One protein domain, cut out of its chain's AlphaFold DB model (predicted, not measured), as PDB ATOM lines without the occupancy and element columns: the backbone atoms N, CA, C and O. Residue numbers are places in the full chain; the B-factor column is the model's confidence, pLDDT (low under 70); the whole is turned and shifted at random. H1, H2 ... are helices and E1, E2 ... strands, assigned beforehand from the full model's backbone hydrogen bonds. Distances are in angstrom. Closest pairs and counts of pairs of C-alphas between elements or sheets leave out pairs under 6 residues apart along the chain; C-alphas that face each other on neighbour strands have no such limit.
ATOM      1  N   ILE A  14      49.541  26.971  -1.554       92.31
ATOM      2  CA  ILE A  14      48.996  26.323  -2.747       92.31
ATOM      3  C   ILE A  14      50.071  26.248  -3.825       92.31
ATOM      4  O   ILE A  14      50.863  27.174  -4.002       92.31
ATOM      5  N   ARG A  15      50.112  25.128  -4.547       91.38
ATOM      6  CA  ARG A  15      50.967  24.995  -5.726       91.38
ATOM      7  C   ARG A  15      50.170  25.438  -6.942       91.38
ATOM      8  O   ARG A  15      49.200  24.782  -7.299       91.38
ATOM      9  N   ILE A  16      50.607  26.522  -7.576       90.25
ATOM     10  CA  ILE A  16      49.984  27.024  -8.803       90.25
ATOM     11  C   ILE A  16      50.249  26.017  -9.941       90.25
ATOM     12  O   ILE A  16      51.433  25.688 -10.166       90.25
ATOM     13  N   PRO A  17      49.194  25.503 -10.611       90.75
ATOM     14  CA  PRO A  17      49.313  24.621 -11.773       90.75
ATOM     15  C   PRO A  17      50.111  25.281 -12.903       90.75
ATOM     16  O   PRO A  17      50.041  26.502 -13.039       90.75
ATOM     17  N   PRO A  18      50.904  24.522 -13.676       88.50
ATOM     18  CA  PRO A  18      51.781  25.079 -14.705       88.50
ATOM     19  C   PRO A  18      51.038  25.906 -15.762       88.50
ATOM     20  O   PRO A  18      51.569  26.928 -16.181       88.50
ATOM     21  N   GLU A  19      49.807  25.533 -16.105       87.38
ATOM     22  CA  GLU A  19      48.953  26.229 -17.075       87.38
ATOM     23  C   GLU A  19      48.614  27.652 -16.606       87.38
ATOM     24  O   GLU A  19      48.622  28.600 -17.380       87.38
ATOM     25  N   MET A  20      48.412  27.822 -15.296       85.69
ATOM     26  CA  MET A  20      48.082  29.111 -14.679       85.69
ATOM     27  C   MET A  20      49.312  29.935 -14.291       85.69
ATOM     28  O   MET A  20      49.171  31.069 -13.835       85.69
ATOM     29  N   ARG A  21      50.526  29.379 -14.409       86.31
ATOM     30  CA  ARG A  21      51.763  30.140 -14.157       86.31
ATOM     31  C   ARG A  21      52.060  31.107 -15.287       86.31
ATOM     32  O   ARG A  21      52.704  32.123 -15.049       86.31
ATOM     33  N   GLU A  22      51.617  30.792 -16.498       81.81
ATOM     34  CA  GLU A  22      51.827  31.644 -17.655       81.81
ATOM     35  C   GLU A  22      51.048  32.956 -17.462       81.81
ATOM     36  O   GLU A  22      49.822  32.983 -17.414       81.81
ATOM     37  N   GLY A  23      51.776  34.056 -17.238       75.94
ATOM     38  CA  GLY A  23      51.207  35.372 -16.916       75.94
ATOM     39  C   GLY A  23      51.232  35.759 -15.431       75.94
ATOM     40  O   GLY A  23      51.036  36.934 -15.113       75.94
ATOM     41  N   LEU A  24      51.540  34.828 -14.521       78.94
ATOM     42  CA  LEU A  24      51.900  35.150 -13.137       78.94
ATOM     43  C   LEU A  24      53.420  35.356 -13.057       78.94
ATOM     44  O   LEU A  24      54.198  34.482 -13.428       78.94
ATOM     45  N   GLY A  25      53.847  36.535 -12.603       80.19
ATOM     46  CA  GLY A  25      55.264  36.823 -12.359       80.19
ATOM     47  C   GLY A  25      55.818  36.073 -11.142       80.19
ATOM     48  O   GLY A  25      55.109  35.318 -10.478       80.19
ATOM     49  N   GLU A  26      57.087  36.320 -10.806       84.69
ATOM     50  CA  GLU A  26      57.718  35.754  -9.599       84.69
ATOM     51  C   GLU A  26      57.042  36.223  -8.301       84.69
ATOM     52  O   GLU A  26      57.011  35.495  -7.308       84.69
ATOM     53  N   VAL A  27      56.469  37.430  -8.326       84.25
ATOM     54  CA  VAL A  27      55.732  38.041  -7.221       84.25
ATOM     55  C   VAL A  27      54.280  38.258  -7.644       84.25
ATOM     56  O   VAL A  27      53.979  38.695  -8.759       84.25
ATOM     57  N   VAL A  28      53.363  37.934  -6.733       88.31
ATOM     58  CA  VAL A  28      51.917  38.048  -6.938       88.31
ATOM     59  C   VAL A  28      51.284  38.855  -5.816       88.31
ATOM     60  O   VAL A  28      51.682  38.758  -4.653       88.31
ATOM     61  N   ALA A  29      50.258  39.626  -6.159       87.38
ATOM     62  CA  ALA A  29      49.432  40.317  -5.185       87.38
ATOM     63  C   ALA A  29      48.241  39.431  -4.797       87.38
ATOM     64  O   ALA A  29      47.522  38.920  -5.659       87.38
ATOM     65  N   LEU A  30      48.017  39.284  -3.491       89.00
ATOM     66  CA  LEU A  30      46.851  38.602  -2.933       89.00
ATOM     67  C   LEU A  30      45.861  39.639  -2.410       89.00
ATOM     68  O   LEU A  30      46.207  40.459  -1.556       89.00
ATOM     69  N   ARG A  31      44.621  39.599  -2.896       87.88
ATOM     70  CA  ARG A  31      43.535  40.464  -2.413       87.88
ATOM     71  C   ARG A  31      42.373  39.619  -1.932       87.88
ATOM     72  O   ARG A  31      41.939  38.704  -2.622       87.88
ATOM     73  N   ARG A  32      41.845  39.948  -0.754       91.00
ATOM     74  CA  ARG A  32      40.636  39.315  -0.228       91.00
ATOM     75  C   ARG A  32      39.406  40.017  -0.798       91.00
ATOM     76  O   ARG A  32      39.307  41.238  -0.713       91.00
ATOM     77  N   THR A  33      38.493  39.247  -1.369       92.25
ATOM     78  CA  THR A  33      37.207  39.697  -1.912       92.25
ATOM     79  C   THR A  33      36.064  38.980  -1.176       92.25
ATOM     80  O   THR A  33      36.328  38.030  -0.430       92.25
ATOM     81  N   PRO A  34      34.797  39.409  -1.333       93.50
ATOM     82  CA  PRO A  34      33.652  38.702  -0.747       93.50
ATOM     83  C   PRO A  34      33.543  37.242  -1.206       93.50
ATOM     84  O   PRO A  34      33.174  36.380  -0.416       93.50
ATOM     85  N   ASP A  35      33.941  36.967  -2.450       89.62
ATOM     86  CA  ASP A  35      33.838  35.642  -3.071       89.62
ATOM     87  C   ASP A  35      35.091  34.771  -2.877       89.62
ATOM     88  O   ASP A  35      35.106  33.607  -3.274       89.62
ATOM     89  N   GLY A  36      36.164  35.305  -2.273       89.88
ATOM     90  CA  GLY A  36      37.378  34.534  -2.007       89.88
ATOM     91  C   GLY A  36      38.677  35.338  -2.002       89.88
ATOM     92  O   GLY A  36      38.772  36.428  -1.436       89.88
ATOM     93  N   ILE A  37      39.729  34.747  -2.572       88.88
ATOM     94  CA  ILE A  37      41.057  35.357  -2.697       88.88
ATOM     95  C   ILE A  37      41.374  35.497  -4.181       88.88
ATOM     96  O   ILE A  37      41.420  34.507  -4.906       88.88
ATOM     97  N   LEU A  38      41.626  36.728  -4.613       87.69
ATOM     98  CA  LEU A  38      42.105  37.031  -5.951       87.69
ATOM     99  C   LEU A  38      43.634  37.023  -5.952       87.69
ATOM    100  O   LEU A  38      44.262  37.762  -5.186       87.69
ATOM    101  N   VAL A  39      44.211  36.207  -6.832       88.50
ATOM    102  CA  VAL A  39      45.642  36.212  -7.143       88.50
ATOM    103  C   VAL A  39      45.822  36.929  -8.468       88.50
ATOM    104  O   VAL A  39      45.285  36.499  -9.485       88.50
ATOM    105  N   SER A  40      46.563  38.027  -8.461       87.06
ATOM    106  CA  SER A  40      46.956  38.729  -9.680       87.06
ATOM    107  C   SER A  40      48.477  38.794  -9.749       87.06
ATOM    108  O   SER A  40      49.114  38.839  -8.689       87.06
ATOM    109  N   PRO A  41      49.081  38.862 -10.950       86.12
ATOM    110  CA  PRO A  41      50.479  39.263 -11.038       86.12
ATOM    111  C   PRO A  41      50.659  40.571 -10.267       86.12
ATOM    112  O   PRO A  41      49.706  41.354 -10.132       86.12
ATOM    113  N   GLU A  42      51.853  40.799  -9.726       73.00
ATOM    114  CA  GLU A  42      52.199  42.120  -9.224       73.00
ATOM    115  C   GLU A  42      52.117  43.094 -10.406       73.00
ATOM    116  O   GLU A  42      53.055  43.307 -11.170       73.00
ATOM    117  N   SER A  43      50.932  43.681 -10.592       58.44
ATOM    118  CA  SER A  43      50.817  44.976 -11.220       58.44
ATOM    119  C   SER A  43      51.791  45.801 -10.408       58.44
ATOM    120  O   SER A  43      51.534  46.022  -9.224       58.44
ATOM    121  N   LYS A  44      52.879  46.266 -11.036       55.44
ATOM    122  CA  LYS A  44      53.403  47.590 -10.713       55.44
ATOM    123  C   LYS A  44      52.140  48.419 -10.640       55.44
ATOM    124  O   LYS A  44      51.490  48.613 -11.669       55.44
ATOM    125  N   SER A  45      51.618  48.659  -9.440       51.75
ATOM    126  CA  SER A  45      50.490  49.554  -9.266       51.75
ATOM    127  C   SER A  45      50.959  50.753 -10.040       51.75
ATOM    128  O   SER A  45      52.036  51.215  -9.679       51.75
ATOM    129  N   LYS A  46      50.301  51.105 -11.156       51.41
ATOM    130  CA  LYS A  46      50.653  52.270 -11.974       51.41
ATOM    131  C   LYS A  46      51.095  53.319 -10.983       51.41
ATOM    132  O   LYS A  46      50.264  53.704 -10.153       51.41
ATOM    133  N   ASP A  47      52.410  53.541 -10.928       57.00
ATOM    134  CA  ASP A  47      53.044  54.021  -9.708       57.00
ATOM    135  C   ASP A  47      52.291  55.298  -9.399       57.00
ATOM    136  O   ASP A  47      52.177  56.170 -10.262       57.00
ATOM    137  N   PHE A  48      51.699  55.415  -8.212       60.97
ATOM    138  CA  PHE A  48      51.132  56.699  -7.806       60.97
ATOM    139  C   PHE A  48      52.161  57.809  -8.101       60.97
ATOM    140  O   PHE A  48      51.833  58.867  -8.631       60.97
ATOM    141  N   PHE A  49      53.441  57.475  -7.902       61.16
ATOM    142  CA  PHE A  49      54.602  58.253  -8.297       61.16
ATOM    143  C   PHE A  49      54.830  58.423  -9.805       61.16
ATOM    144  O   PHE A  49      55.327  59.470 -10.187       61.16
ATOM    145  N   GLU A  50      54.498  57.477 -10.678       65.75
ATOM    146  CA  GLU A  50      54.590  57.633 -12.138       65.75
ATOM    147  C   GLU A  50      53.500  58.573 -12.664       65.75
ATOM    148  O   GLU A  50      53.811  59.492 -13.420       65.75
ATOM    149  N   GLY A  51      52.255  58.444 -12.186       65.31
ATOM    150  CA  GLY A  51      51.185  59.406 -12.488       65.31
ATOM    151  C   GLY A  51      51.485  60.807 -11.940       65.31
ATOM    152  O   GLY A  51      51.312  61.815 -12.631       65.31
ATOM    153  N   PHE A  52      52.019  60.877 -10.720       72.12
ATOM    154  CA  PHE A  52      52.461  62.122 -10.097       72.12
ATOM    155  C   PHE A  52      53.651  62.756 -10.832       72.12
ATOM    156  O   PHE A  52      53.629  63.952 -11.111       72.12
ATOM    157  N   ARG A  53      54.661  61.965 -11.219       75.69
ATOM    158  CA  ARG A  53      55.802  62.428 -12.030       75.69
ATOM    159  C   ARG A  53      55.347  62.914 -13.399       75.69
ATOM    160  O   ARG A  53      55.792  63.970 -13.825       75.69
ATOM    161  N   SER A  54      54.441  62.194 -14.060       77.50
ATOM    162  CA  SER A  54      53.855  62.626 -15.333       77.50
ATOM    163  C   SER A  54      53.126  63.966 -15.190       77.50
ATOM    164  O   SER A  54      53.293  64.839 -16.035       77.50
ATOM    165  N   THR A  55      52.404  64.172 -14.085       77.38
ATOM    166  CA  THR A  55      51.720  65.442 -13.798       77.38
ATOM    167  C   THR A  55      52.715  66.576 -13.521       77.38
ATOM    168  O   THR A  55      52.581  67.651 -14.097       77.38
ATOM    169  N   LEU A  56      53.743  66.340 -12.698       78.19
ATOM    170  CA  LEU A  56      54.783  67.332 -12.390       78.19
ATOM    171  C   LEU A  56      55.614  67.742 -13.611       78.19
ATOM    172  O   LEU A  56      56.003  68.900 -13.724       78.19
ATOM    173  N   LEU A  57      55.920  66.786 -14.489       80.44
ATOM    174  CA  LEU A  57      56.728  67.006 -15.689       80.44
ATOM    175  C   LEU A  57      55.895  67.501 -16.879       80.44
ATOM    176  O   LEU A  57      56.461  67.874 -17.906       80.44
ATOM    177  N   SER A  58      54.564  67.489 -16.769       80.38
ATOM    178  CA  SER A  58      53.691  68.023 -17.810       80.38
ATOM    179  C   SER A  58      53.835  69.539 -17.904       80.38
ATOM    180  O   SER A  58      53.971  70.242 -16.902       80.38
TER     181      SER A  58
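Overview. This is residues 14 to 58 of the 79 residues of the protein "SpoVT-AbrB domain-containing protein" of Candidatus Methanosuratus subterraneum (UniProt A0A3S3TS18). A short helix, H1, leads into a hairpin of strands E1 and E2, and beyond E2 the backbone runs out into an arm whose residues 45 to 58 stick out and hold H2. The hairpin's tip, residues 32 to 37, sticks out too. The 45 printed residues, with helices and strands mixed in the order H1, E1, E2, H2, are extended, radius of gyration of the C-alphas 15.0 A, with a flat outline of 44 by 26 by 12 A; the sheet E1 - E2 is antiparallel.

Arrangement. Start at H1, residues 18 to 21, too short for an O i to N i+4 pair; 1 of 1 O i to N i+3 pairs is within hydrogen-bond range. Next find E1, residues 28 to 33, and E2, residues 36 to 41, an antiparallel hairpin at 154 degrees; N 31 and O 38, 3.0 A apart, are within hydrogen-bond range. In H2, residues 48 to 57, every O i to N i+4 pair is within range. H2 is apart from H1 and E1.

Along the chain. Find C-alpha 18 at (51.781, 25.079, -14.705), where H1 begins, 5.1 A long. E1 spans 15.6 A and E2 16.6 A; H2 runs 14.1 A to C-alpha 57 at (56.728, 67.006, -15.689).

Size, cuts and confidence. The C-alphas of Arg 15 and Ser 58, the two farthest apart, are 44.8 A apart. The printed part has no cut and no long link; residues 43 to 51 are under pLDDT 70.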